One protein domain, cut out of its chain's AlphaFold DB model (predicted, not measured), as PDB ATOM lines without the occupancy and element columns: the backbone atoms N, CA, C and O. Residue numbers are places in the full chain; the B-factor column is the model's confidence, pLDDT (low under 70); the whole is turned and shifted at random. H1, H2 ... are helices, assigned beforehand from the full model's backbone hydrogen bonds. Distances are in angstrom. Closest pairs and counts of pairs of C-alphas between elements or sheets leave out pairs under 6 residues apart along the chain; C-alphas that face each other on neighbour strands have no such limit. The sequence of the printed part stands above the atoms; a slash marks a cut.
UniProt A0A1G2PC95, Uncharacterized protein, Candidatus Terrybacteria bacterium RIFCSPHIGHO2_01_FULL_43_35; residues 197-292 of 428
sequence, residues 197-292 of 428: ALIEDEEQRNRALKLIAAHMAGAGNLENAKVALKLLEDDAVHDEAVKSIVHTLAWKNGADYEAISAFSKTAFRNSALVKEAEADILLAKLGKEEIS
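AT A GLANCE: This is residues 197 to 292 of the 428 residues of an uncharacterized protein of Candidatus Terrybacteria bacterium RIFCSPHIGHO2_01_FULL_43_35 (UniProt A0A1G2PC95). Five helices stand roughly side by side in two layers: H1, H3 and H5 make a row, and H2 and H4 cover one side of it, running the other way. The printed part has 96 residues with five named helices, H1 to H5 in order, and no named strand. It is all helix, compact, with a radius of gyration of the C-alphas of 13.3 A and spans of 43 by 26 by 20 A.

IN THESE COORDINATES: H1, residues 202 to 218, begins at C-alpha 202 (20.677, 119.232, 51.207) and measures 24.0 A. H2 is residues 222 to 230, H3 235 to 250, H4 257 to 267. H5, residues 271 to 286, ends at C-alpha 286 (13.725, 105.600, 15.937).

HOW THE PARTS SIT: H1 and H2 form a hairpin, their closest C-alphas, Ala 213 and Ala 225, 4.1 A apart. The hub, H3, touches the other four. H3, H4 and H5 form an up and down bundle, each running against the one before. Every O i to N i+4 pair is within hydrogen-bond range in H1, H2 and H3; H4 has 6 of 7, H5 10 of 12.

THE WHOLE: The printed part has no cut. Low confidence, under 70, includes residues 287 to 292.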
ATOM      1  N   ALA A 197      12.122 124.159  50.254       61.09
ATOM      2  CA  ALA A 197      13.115 125.081  50.803       61.09
ATOM      3  C   ALA A 197      13.259 124.986  52.335       61.09
ATOM      4  O   ALA A 197      14.306 125.341  52.862       61.09
ATOM      5  N   LEU A 198      12.238 124.486  53.044       67.25
ATOM      6  CA  LEU A 198      12.292 124.233  54.492       67.25
ATOM      7  C   LEU A 198      13.024 122.928  54.859       67.25
ATOM      8  O   LEU A 198      13.190 122.643  56.042       67.25
ATOM      9  N   ILE A 199      13.444 122.121  53.878       66.31
ATOM     10  CA  ILE A 199      14.232 120.910  54.123       66.31
ATOM     11  C   ILE A 199      15.689 121.317  54.377       66.31
ATOM     12  O   ILE A 199      16.385 121.789  53.470       66.31
ATOM     13  N   GLU A 200      16.139 121.126  55.618       69.62
ATOM     14  CA  GLU A 200      17.495 121.477  56.061       69.62
ATOM     15  C   GLU A 200      18.565 120.609  55.385       69.62
ATOM     16  O   GLU A 200      19.580 121.127  54.917       69.62
ATOM     17  N   ASP A 201      18.308 119.302  55.278       76.38
ATOM     18  CA  ASP A 201      19.212 118.352  54.634       76.38
ATOM     19  C   ASP A 201      19.269 118.574  53.115       76.38
ATOM     20  O   ASP A 201      18.270 118.457  52.398       76.38
ATOM     21  N   GLU A 202      20.460 118.891  52.612       77.56
ATOM     22  CA  GLU A 202      20.677 119.232  51.207       77.56
ATOM     23  C   GLU A 202      20.386 118.058  50.265       77.56
ATOM     24  O   GLU A 202      19.793 118.245  49.201       77.56
ATOM     25  N   GLU A 203      20.745 116.834  50.649       74.31
ATOM     26  CA  GLU A 203      20.533 115.656  49.811       74.31
ATOM     27  C   GLU A 203      19.031 115.353  49.660       74.31
ATOM     28  O   GLU A 203      18.541 115.065  48.564       74.31
ATOM     29  N   GLN A 204      18.262 115.457  50.749       61.78
ATOM     30  CA  GLN A 204      16.804 115.346  50.742       61.78
ATOM     31  C   GLN A 204      16.142 116.487  49.967       61.78
ATOM     32  O   GLN A 204      15.231 116.226  49.176       61.78
ATOM     33  N   ARG A 205      16.621 117.724  50.126       75.06
ATOM     34  CA  ARG A 205      16.136 118.880  49.361       75.06
ATOM     35  C   ARG A 205      16.357 118.679  47.862       75.06
ATOM     36  O   ARG A 205      15.414 118.817  47.081       75.06
ATOM     37  N   ASN A 206      17.555 118.259  47.459       73.50
ATOM     38  CA  ASN A 206      17.890 117.977  46.064       73.50
ATOM     39  C   ASN A 206      17.042 116.825  45.502       73.50
ATOM     40  O   ASN A 206      16.518 116.937  44.393       73.50
ATOM     41  N   ARG A 207      16.822 115.746  46.269       67.75
ATOM     42  CA  ARG A 207      15.903 114.658  45.881       67.75
ATOM     43  C   ARG A 207      14.476 115.161  45.651       67.75
ATOM     44  O   ARG A 207      13.870 114.815  44.637       67.75
ATOM     45  N   ALA A 208      13.950 115.991  46.549       58.09
ATOM     46  CA  ALA A 208      12.613 116.563  46.415       58.09
ATOM     47  C   ALA A 208      12.494 117.464  45.172       58.09
ATOM     48  O   ALA A 208      11.547 117.314  44.400       58.09
ATOM     49  N   LEU A 209      13.481 118.329  44.915       66.19
ATOM     50  CA  LEU A 209      13.526 119.172  43.714       66.19
ATOM     51  C   LEU A 209      13.589 118.342  42.421       66.19
ATOM     52  O   LEU A 209      12.846 118.632  41.481       66.19
ATOM     53  N   LYS A 210      14.402 117.273  42.386       74.12
ATOM     54  CA  LYS A 210      14.462 116.327  41.254       74.12
ATOM     55  C   LYS A 210      13.096 115.679  40.991       74.12
ATOM     56  O   LYS A 210      12.659 115.621  39.842       74.12
ATOM     57  N   LEU A 211      12.399 115.236  42.040       68.31
ATOM     58  CA  LEU A 211      11.065 114.633  41.928       68.31
ATOM     59  C   LEU A 211      10.011 115.632  41.438       68.31
ATOM     60  O   LEU A 211       9.218 115.293  40.561       68.31
ATOM     61  N   ILE A 212      10.019 116.864  41.959       70.38
ATOM     62  CA  ILE A 212       9.121 117.933  41.500       70.38
ATOM     63  C   ILE A 212       9.359 118.214  40.014       70.38
ATOM     64  O   ILE A 212       8.405 118.243  39.237       70.38
ATOM     65  N   ALA A 213      10.620 118.375  39.605       67.50
ATOM     66  CA  ALA A 213      10.974 118.621  38.213       67.50
ATOM     67  C   ALA A 213      10.511 117.483  37.292       67.50
ATOM     68  O   ALA A 213       9.870 117.745  36.274       67.50
ATOM     69  N   ALA A 214      10.764 116.226  37.671       67.62
ATOM     70  CA  ALA A 214      10.344 115.058  36.903       67.62
ATOM     71  C   ALA A 214       8.816 114.937  36.802       67.62
ATOM     72  O   ALA A 214       8.292 114.657  35.725       67.62
ATOM     73  N   HIS A 215       8.088 115.200  37.891       69.31
ATOM     74  CA  HIS A 215       6.626 115.168  37.894       69.31
ATOM     75  C   HIS A 215       6.031 116.252  36.982       69.31
ATOM     76  O   HIS A 215       5.168 115.956  36.154       69.31
ATOM     77  N   MET A 216       6.534 117.489  37.078       72.44
ATOM     78  CA  MET A 216       6.100 118.606  36.228       72.44
ATOM     79  C   MET A 216       6.393 118.327  34.753       72.44
ATOM     80  O   MET A 216       5.522 118.508  33.903       72.44
ATOM     81  N   ALA A 217       7.588 117.816  34.451       67.94
ATOM     82  CA  ALA A 217       7.984 117.452  33.099       67.94
ATOM     83  C   ALA A 217       7.123 116.304  32.539       67.94
ATOM     84  O   ALA A 217       6.638 116.389  31.413       67.94
ATOM     85  N   GLY A 218       6.859 115.265  33.339       61.06
ATOM     86  CA  GLY A 218       6.009 114.128  32.972       61.06
ATOM     87  C   GLY A 218       4.552 114.503  32.678       61.06
ATOM     88  O   GLY A 218       3.908 113.837  31.857       61.06
ATOM     89  N   ALA A 219       4.064 115.580  33.300       63.59
ATOM     90  CA  ALA A 219       2.767 116.204  33.039       63.59
ATOM     91  C   ALA A 219       2.776 117.184  31.843       63.59
ATOM     92  O   ALA A 219       1.748 117.784  31.542       63.59
ATOM     93  N   GLY A 220       3.916 117.361  31.162       65.56
ATOM     94  CA  GLY A 220       4.076 118.273  30.024       65.56
ATOM     95  C   GLY A 220       4.374 119.728  30.404       65.56
ATOM     96  O   GLY A 220       4.513 120.575  29.526       65.56
ATOM     97  N   ASN A 221       4.522 120.046  31.694       73.12
ATOM     98  CA  ASN A 221       4.832 121.394  32.168       73.12
ATOM     99  C   ASN A 221       6.350 121.615  32.271       73.12
ATOM    100  O   ASN A 221       6.945 121.650  33.354       73.12
ATOM    101  N   LEU A 222       6.982 121.744  31.105       79.94
ATOM    102  CA  LEU A 222       8.435 121.858  30.965       79.94
ATOM    103  C   LEU A 222       9.000 123.156  31.570       79.94
ATOM    104  O   LEU A 222      10.129 123.158  32.055       79.94
ATOM    105  N   GLU A 223       8.227 124.244  31.608       80.56
ATOM    106  CA  GLU A 223       8.673 125.509  32.211       80.56
ATOM    107  C   GLU A 223       8.729 125.436  33.741       80.56
ATOM    108  O   GLU A 223       9.743 125.809  34.335       80.56
ATOM    109  N   ASN A 224       7.713 124.868  34.403       74.94
ATOM    110  CA  ASN A 224       7.784 124.650  35.853       74.94
ATOM    111  C   ASN A 224       8.866 123.623  36.221       74.94
ATOM    112  O   ASN A 224       9.530 123.776  37.247       74.94
ATOM    113  N   ALA A 225       9.116 122.625  35.366       73.75
ATOM    114  CA  ALA A 225      10.242 121.713  35.551       73.75
ATOM    115  C   ALA A 225      11.591 122.458  35.549       73.75
ATOM    116  O   ALA A 225      12.405 122.237  36.446       73.75
ATOM    117  N   LYS A 226      11.806 123.404  34.618       85.38
ATOM    118  CA  LYS A 226      13.010 124.262  34.610       85.38
ATOM    119  C   LYS A 226      13.132 125.100  35.878       85.38
ATOM    120  O   LYS A 226      14.236 125.254  36.389       85.38
ATOM    121  N   VAL A 227      12.029 125.656  36.384       81.88
ATOM    122  CA  VAL A 227      12.047 126.444  37.629       81.88
ATOM    123  C   VAL A 227      12.520 125.590  38.805       81.88
ATOM    124  O   VAL A 227      13.382 126.037  39.553       81.88
ATOM    125  N   ALA A 228      12.018 124.359  38.939       74.44
ATOM    126  CA  ALA A 228      12.461 123.442  39.990       74.44
ATOM    127  C   ALA A 228      13.936 123.029  39.824       74.44
ATOM    128  O   ALA A 228      14.681 123.028  40.799       74.44
ATOM    129  N   LEU A 229      14.378 122.745  38.593       82.06
ATOM    130  CA  LEU A 229      15.775 122.405  38.297       82.06
ATOM    131  C   LEU A 229      16.734 123.546  38.637       82.06
ATOM    132  O   LEU A 229      17.777 123.299  39.225       82.06
ATOM    133  N   LYS A 230      16.377 124.803  38.345       85.44
ATOM    134  CA  LYS A 230      17.216 125.976  38.654       85.44
ATOM    135  C   LYS A 230      17.548 126.135  40.139       85.44
ATOM    136  O   LYS A 230      18.520 126.813  40.446       85.44
ATOM    137  N   LEU A 231      16.759 125.535  41.030       79.38
ATOM    138  CA  LEU A 231      16.997 125.550  42.475       79.38
ATOM    139  C   LEU A 231      18.029 124.505  42.928       79.38
ATOM    140  O   LEU A 231      18.420 124.515  44.090       79.38
ATOM    141  N   LEU A 232      18.468 123.609  42.037       77.12
ATOM    142  CA  LEU A 232      19.623 122.746  42.278       77.12
ATOM    143  C   LEU A 232      20.896 123.583  42.115       77.12
ATOM    144  O   LEU A 232      21.158 124.124  41.037       77.12
ATOM    145  N   GLU A 233      21.667 123.712  43.190       79.75
ATOM    146  CA  GLU A 233      22.870 124.550  43.207       79.75
ATOM    147  C   GLU A 233      24.020 123.890  42.439       79.75
ATOM    148  O   GLU A 233      24.615 124.530  41.572       79.75
ATOM    149  N   ASP A 234      24.266 122.602  42.687       83.62
ATOM    150  CA  ASP A 234      25.320 121.828  42.031       83.62
ATOM    151  C   ASP A 234      24.995 121.538  40.551       83.62
ATOM    152  O   ASP A 234      23.957 120.956  40.215       83.62
ATOM    153  N   ASP A 235      25.915 121.928  39.663       82.94
ATOM    154  CA  ASP A 235      25.781 121.788  38.209       82.94
ATOM    155  C   ASP A 235      25.692 120.326  37.750       82.94
ATOM    156  O   ASP A 235      24.949 120.019  36.816       82.94
ATOM    157  N   ALA A 236      26.424 119.414  38.394       79.50
ATOM    158  CA  ALA A 236      26.420 118.000  38.035       79.50
ATOM    159  C   ALA A 236      25.106 117.333  38.460       79.50
ATOM    160  O   ALA A 236      24.504 116.607  37.670       79.50
ATOM    161  N   VAL A 237      24.619 117.627  39.668       76.50
ATOM    162  CA  VAL A 237      23.317 117.167  40.183       76.50
ATOM    163  C   VAL A 237      22.171 117.713  39.328       76.50
ATOM    164  O   VAL A 237      21.210 116.989  39.042       76.50
ATOM    165  N   HIS A 238      22.269 118.977  38.918       87.69
ATOM    166  CA  HIS A 238      21.339 119.627  38.005       87.69
ATOM    167  C   HIS A 238      21.306 118.932  36.641       87.69
ATOM    168  O   HIS A 238      20.247 118.484  36.198       87.69
ATOM    169  N   ASP A 239      22.454 118.816  35.976       82.38
ATOM    170  CA  ASP A 239      22.523 118.267  34.625       82.38
ATOM    171  C   ASP A 239      22.204 116.762  34.595       82.38
ATOM    172  O   ASP A 239      21.582 116.282  33.646       82.38
ATOM    173  N   GLU A 240      22.524 116.014  35.653       79.50
ATOM    174  CA  GLU A 240      22.067 114.630  35.833       79.50
ATOM    175  C   GLU A 240      20.532 114.550  35.883       79.50
ATOM    176  O   GLU A 240      19.923 113.698  35.228       79.50
ATOM    177  N   ALA A 241      19.886 115.460  36.618       71.75
ATOM    178  CA  ALA A 241      18.431 115.520  36.691       71.75
ATOM    179  C   ALA A 241      17.805 115.869  35.332       71.75
ATOM    180  O   ALA A 241      16.840 115.221  34.921       71.75
ATOM    181  N   VAL A 242      18.379 116.835  34.602       85.88
ATOM    182  CA  VAL A 242      17.950 117.180  33.235       85.88
ATOM    183  C   VAL A 242      18.076 115.967  32.313       85.88
ATOM    184  O   VAL A 242      17.127 115.647  31.597       85.88
ATOM    185  N   LYS A 243      19.210 115.254  32.358       82.06
ATOM    186  CA  LYS A 243      19.454 114.047  31.555       82.06
ATOM    187  C   LYS A 243      18.419 112.960  31.837       82.06
ATOM    188  O   LYS A 243      17.841 112.419  30.898       82.06
ATOM    189  N   SER A 244      18.137 112.692  33.111       74.69
ATOM    190  CA  SER A 244      17.121 111.718  33.528       74.69
ATOM    191  C   SER A 244      15.716 112.081  33.029       74.69
ATOM    192  O   SER A 244      14.996 111.227  32.503       74.69
ATOM    193  N   ILE A 245      15.339 113.362  33.118       77.62
ATOM    194  CA  ILE A 245      14.049 113.859  32.620       77.62
ATOM    195  C   ILE A 245      13.949 113.699  31.103       77.62
ATOM    196  O   ILE A 245      12.958 113.157  30.621       77.62
ATOM    197  N   VAL A 246      14.963 114.145  30.354       81.75
ATOM    198  CA  VAL A 246      14.968 114.048  28.886       81.75
ATOM    199  C   VAL A 246      14.839 112.597  28.439       81.75
ATOM    200  O   VAL A 246      13.979 112.307  27.609       81.75
ATOM    201  N   HIS A 247      15.621 111.695  29.033       80.75
ATOM    202  CA  HIS A 247      15.554 110.267  28.742       80.75
ATOM    203  C   HIS A 247      14.146 109.712  29.001       80.75
ATOM    204  O   HIS A 247      13.504 109.157  28.110       80.75
ATOM    205  N   THR A 248      13.609 109.947  30.201       72.19
ATOM    206  CA  THR A 248      12.279 109.458  30.593       72.19
ATOM    207  C   THR A 248      11.177 109.968  29.663       72.19
ATOM    208  O   THR A 248      10.271 109.219  29.302       72.19
ATOM    209  N   LEU A 249      11.234 111.243  29.264       76.19
ATOM    210  CA  LEU A 249      10.252 111.824  28.353       76.19
ATOM    211  C   LEU A 249      10.386 111.288  26.929       76.19
ATOM    212  O   LEU A 249       9.366 111.030  26.297       76.19
ATOM    213  N   ALA A 250      11.611 111.121  26.425       77.81
ATOM    214  CA  ALA A 250      11.861 110.648  25.067       77.81
ATOM    215  C   ALA A 250      11.342 109.219  24.857       77.81
ATOM    216  O   ALA A 250      10.765 108.914  23.814       77.81
ATOM    217  N   TRP A 251      11.489 108.371  25.873       75.88
ATOM    218  CA  TRP A 251      11.065 106.971  25.847       75.88
ATOM    219  C   TRP A 251       9.609 106.750  26.290       75.88
ATOM    220  O   TRP A 251       9.134 105.616  26.361       75.88
ATOM    221  N   LYS A 252       8.860 107.826  26.560       76.06
ATOM    222  CA  LYS A 252       7.426 107.757  26.859       76.06
ATOM    223  C   LYS A 252       6.621 107.543  25.571       76.06
ATOM    224  O   LYS A 252       6.846 108.204  24.560       76.06
ATOM    225  N   ASN A 253       5.607 106.677  25.618       70.44
ATOM    226  CA  ASN A 253       4.672 106.515  24.499       70.44
ATOM    227  C   ASN A 253       3.986 107.849  24.156       70.44
ATOM    228  O   ASN A 253       3.396 108.486  25.031       70.44
ATOM    229  N   GLY A 254       4.043 108.247  22.882       67.56
ATOM    230  CA  GLY A 254       3.498 109.525  22.412       67.56
ATOM    231  C   GLY A 254       4.365 110.744  22.750       67.56
ATOM    232  O   GLY A 254       3.824 111.836  22.903       67.56
ATOM    233  N   ALA A 255       5.682 110.565  22.903       75.56
ATOM    234  CA  ALA A 255       6.627 111.644  23.178       75.56
ATOM    235  C   ALA A 255       6.598 112.759  22.115       75.56
ATOM    236  O   ALA A 255       6.695 112.509  20.912       75.56
ATOM    237  N   ASP A 256       6.549 114.009  22.580       84.44
ATOM    238  CA  ASP A 256       6.771 115.194  21.752       84.44
ATOM    239  C   ASP A 256       8.276 115.496  21.680       84.44
ATOM    240  O   ASP A 256       8.838 116.232  22.496       84.44
ATOM    241  N   TYR A 257       8.954 114.887  20.706       82.75
ATOM    242  CA  TYR A 257      10.402 115.022  20.537       82.75
ATOM    243  C   TYR A 257      10.862 116.464  20.269       82.75
ATOM    244  O   TYR A 257      11.999 116.806  20.602       82.75
ATOM    245  N   GLU A 258      10.014 117.319  19.687       84.25
ATOM    246  CA  GLU A 258      10.361 118.722  19.433       84.25
ATOM    247  C   GLU A 258      10.366 119.522  20.736       84.25
ATOM    248  O   GLU A 258      11.343 120.224  21.022       84.25
ATOM    249  N   ALA A 259       9.337 119.349  21.570       79.94
ATOM    250  CA  ALA A 259       9.279 119.968  22.891       79.94
ATOM    251  C   ALA A 259      10.423 119.488  23.801       79.94
ATOM    252  O   ALA A 259      11.055 120.298  24.487       79.94
ATOM    253  N   ILE A 260      10.751 118.191  23.765       82.19
ATOM    254  CA  ILE A 260      11.852 117.612  24.551       82.19
ATOM    255  C   ILE A 260      13.213 118.160  24.080       82.19
ATOM    256  O   ILE A 260      14.052 118.504  24.914       82.19
ATOM    257  N   SER A 261      13.425 118.318  22.767       83.12
ATOM    258  CA  SER A 261      14.641 118.935  22.207       83.12
ATOM    259  C   SER A 261      14.767 120.422  22.569       83.12
ATOM    260  O   SER A 261      15.845 120.908  22.914       83.12
ATOM    261  N   ALA A 262      13.668 121.178  22.532       87.44
ATOM    262  CA  ALA A 262      13.673 122.576  22.964       87.44
ATOM    263  C   ALA A 262      13.976 122.708  24.469       87.44
ATOM    264  O   ALA A 262      14.722 123.603  24.890       87.44
ATOM    265  N   PHE A 263      13.436 121.795  25.281       86.12
ATOM    266  CA  PHE A 263      13.752 121.700  26.700       86.12
ATOM    267  C   PHE A 263      15.233 121.387  26.921       86.12
ATOM    268  O   PHE A 263      15.887 122.165  27.608       86.12
ATOM    269  N   SER A 264      15.794 120.346  26.296       84.94
ATOM    270  CA  SER A 264      17.202 119.949  26.487       84.94
ATOM    271  C   SER A 264      18.168 121.113  26.207       84.94
ATOM    272  O   SER A 264      19.010 121.441  27.042       84.94
ATOM    273  N   LYS A 265      17.980 121.832  25.092       88.25
ATOM    274  CA  LYS A 265      18.828 122.961  24.668       88.25
ATOM    275  C   LYS A 265      18.861 124.130  25.648       88.25
ATOM    276  O   LYS A 265      19.813 124.903  25.629       88.25
ATOM    277  N   THR A 266      17.810 124.290  26.448       91.12
ATOM    278  CA  THR A 266      17.663 125.416  27.382       91.12
ATOM    279  C   THR A 266      17.787 125.005  28.844       91.12
ATOM    280  O   THR A 266      17.996 125.870  29.692       91.12
ATOM    281  N   ALA A 267      17.635 123.714  29.145       86.50
ATOM    282  CA  ALA A 267      17.642 123.185  30.498       86.50
ATOM    283  C   ALA A 267      19.032 122.750  30.959       86.50
ATOM    284  O   ALA A 267      19.288 122.891  32.140       86.50
ATOM    285  N   PHE A 268      19.924 122.256  30.092       85.50
ATOM    286  CA  PHE A 268      21.296 121.910  30.498       85.50
ATOM    287  C   PHE A 268      22.147 123.156  30.767       85.50
ATOM    288  O   PHE A 268      22.120 124.110  29.986       85.50
ATOM    289  N   ARG A 269      22.976 123.116  31.818       83.88
ATOM    290  CA  ARG A 269      24.053 124.101  32.028       83.88
ATOM    291  C   ARG A 269      25.274 123.742  31.181       83.88
ATOM    292  O   ARG A 269      25.869 124.616  30.548       83.88
ATOM    293  N   ASN A 270      25.607 122.456  31.082       81.00
ATOM    294  CA  ASN A 270      26.669 121.975  30.210       81.00
ATOM    295  C   ASN A 270      26.177 121.715  28.774       81.00
ATOM    296  O   ASN A 270      25.563 120.693  28.463       81.00
ATOM    297  N   SER A 271      26.550 122.610  27.856       78.75
ATOM    298  CA  SER A 271      26.228 122.495  26.423       78.75
ATOM    299  C   SER A 271      26.725 121.207  25.742       78.75
ATOM    300  O   SER A 271      26.172 120.812  24.714       78.75
ATOM    301  N   ALA A 272      27.737 120.522  26.289       78.12
ATOM    302  CA  ALA A 272      28.203 119.245  25.747       78.12
ATOM    303  C   ALA A 272      27.160 118.131  25.935       78.12
ATOM    304  O   ALA A 272      26.974 117.316  25.029       78.12
ATOM    305  N   LEU A 273      26.427 118.149  27.054       77.06
ATOM    306  CA  LEU A 273      25.405 117.150  27.387       77.06
ATOM    307  C   LEU A 273      24.146 117.281  26.526       77.06
ATOM    308  O   LEU A 273      23.439 116.298  26.319       77.06
ATOM    309  N   VAL A 274      23.915 118.452  25.924       77.38
ATOM    310  CA  VAL A 274      22.839 118.646  24.941       77.38
ATOM    311  C   VAL A 274      23.009 117.680  23.767       77.38
ATOM    312  O   VAL A 274      22.033 117.105  23.306       77.38
ATOM    313  N   LYS A 275      24.240 117.440  23.295       73.75
ATOM    314  CA  LYS A 275      24.476 116.517  22.171       73.75
ATOM    315  C   LYS A 275      24.177 115.064  22.535       73.75
ATOM    316  O   LYS A 275      23.670 114.333  21.691       73.75
ATOM    317  N   GLU A 276      24.484 114.659  23.766       77.12
ATOM    318  CA  GLU A 276      24.134 113.328  24.276       77.12
ATOM    319  C   GLU A 276      22.617 113.166  24.385       77.12
ATOM    320  O   GLU A 276      22.066 112.172  23.925       77.12
ATOM    321  N   ALA A 277      21.942 114.176  24.932       74.81
ATOM    322  CA  ALA A 277      20.495 114.195  25.065       74.81
ATOM    323  C   ALA A 277      19.783 114.166  23.702       74.81
ATOM    324  O   ALA A 277      18.839 113.412  23.517       74.81
ATOM    325  N   GLU A 278      20.258 114.931  22.715       81.81
ATOM    326  CA  GLU A 278      19.724 114.903  21.346       81.81
ATOM    327  C   GLU A 278      19.930 113.542  20.666       81.81
ATOM    328  O   GLU A 278      19.071 113.103  19.899       81.81
ATOM    329  N   ALA A 279      21.043 112.858  20.950       72.75
ATOM    330  CA  ALA A 279      21.260 111.502  20.463       72.75
ATOM    331  C   ALA A 279      20.249 110.524  21.083       72.75
ATOM    332  O   ALA A 279      19.632 109.760  20.350       72.75
ATOM    333  N   ASP A 280      20.017 110.592  22.394       75.50
ATOM    334  CA  ASP A 280      19.036 109.751  23.095       75.50
ATOM    335  C   ASP A 280      17.589 110.009  22.626       75.50
ATOM    336  O   ASP A 280      16.845 109.077  22.328       75.50
ATOM    337  N   ILE A 281      17.211 111.276  22.423       79.06
ATOM    338  CA  ILE A 281      15.918 111.663  21.828       79.06
ATOM    339  C   ILE A 281      15.737 111.018  20.447       79.06
ATOM    340  O   ILE A 281      14.660 110.515  20.120       79.06
ATOM    341  N   LEU A 282      16.784 111.028  19.619       75.88
ATOM    342  CA  LEU A 282      16.750 110.418  18.296       75.88
ATOM    343  C   LEU A 282      16.636 108.887  18.371       75.88
ATOM    344  O   LEU A 282      15.880 108.305  17.593       75.88
ATOM    345  N   LEU A 283      17.368 108.247  19.286       70.81
ATOM    346  CA  LEU A 283      17.284 106.805  19.531       70.81
ATOM    347  C   LEU A 283      15.854 106.398  19.888       70.81
ATOM    348  O   LEU A 283      15.272 105.533  19.227       70.81
ATOM    349  N   ALA A 284      15.249 107.117  20.835       72.44
ATOM    350  CA  ALA A 284      13.864 106.913  21.230       72.44
ATOM    351  C   ALA A 284      12.894 107.123  20.055       72.44
ATOM    352  O   ALA A 284      12.017 106.294  19.819       72.44
ATOM    353  N   LYS A 285      13.093 108.180  19.250       76.12
ATOM    354  CA  LYS A 285      12.288 108.460  18.045       76.12
ATOM    355  C   LYS A 285      12.359 107.351  16.999       76.12
ATOM    356  O   LYS A 285      11.392 107.121  16.277       76.12
ATOM    357  N   LEU A 286      13.507 106.693  16.881       71.94
ATOM    358  CA  LEU A 286      13.725 105.600  15.937       71.94
ATOM    359  C   LEU A 286      13.330 104.233  16.514       71.94
ATOM    360  O   LEU A 286      13.388 103.247  15.780       71.94
ATOM    361  N   GLY A 287      12.932 104.169  17.791       68.19
ATOM    362  CA  GLY A 287      12.631 102.920  18.492       68.19
ATOM    363  C   GLY A 287      13.839 101.987  18.575       68.19
ATOM    364  O   GLY A 287      13.679 100.769  18.543       68.19
ATOM    365  N   LYS A 288      15.054 102.547  18.599       62.78
ATOM    366  CA  LYS A 288      16.310 101.795  18.615       62.78
ATOM    367  C   LYS A 288      17.032 102.076  19.920       62.78
ATOM    368  O   LYS A 288      17.343 103.224  20.202       62.78
ATOM    369  N   GLU A 289      17.337 101.030  20.681       53.62
ATOM    370  CA  GLU A 289      18.139 101.150  21.907       53.62
ATOM    371  C   GLU A 289      19.597 101.541  21.606       53.62
ATOM    372  O   GLU A 289      20.283 102.081  22.468       53.62
ATOM    373  N   GLU A 290      20.062 101.341  20.364       43.56
ATOM    374  CA  GLU A 290      21.414 101.701  19.944       43.56
ATOM    375  C   GLU A 290      21.467 102.070  18.447       43.56
ATOM    376  O   GLU A 290      20.911 101.384  17.587       43.56
ATOM    377  N   ILE A 291      22.156 103.167  18.127       36.34
ATOM    378  CA  ILE A 291      22.616 103.531  16.780       36.34
ATOM    379  C   ILE A 291      24.014 104.103  16.961       36.34
ATOM    380  O   ILE A 291      24.234 104.965  17.817       36.34
ATOM    381  N   SER A 292      24.975 103.663  16.152       39.69
ATOM    382  CA  SER A 292      26.288 104.297  16.171       39.69
ATOM    383  C   SER A 292      26.146 105.746  15.676       39.69
ATOM    384  O   SER A 292      25.552 105.995  14.630       39.69
TER     385      SER A 292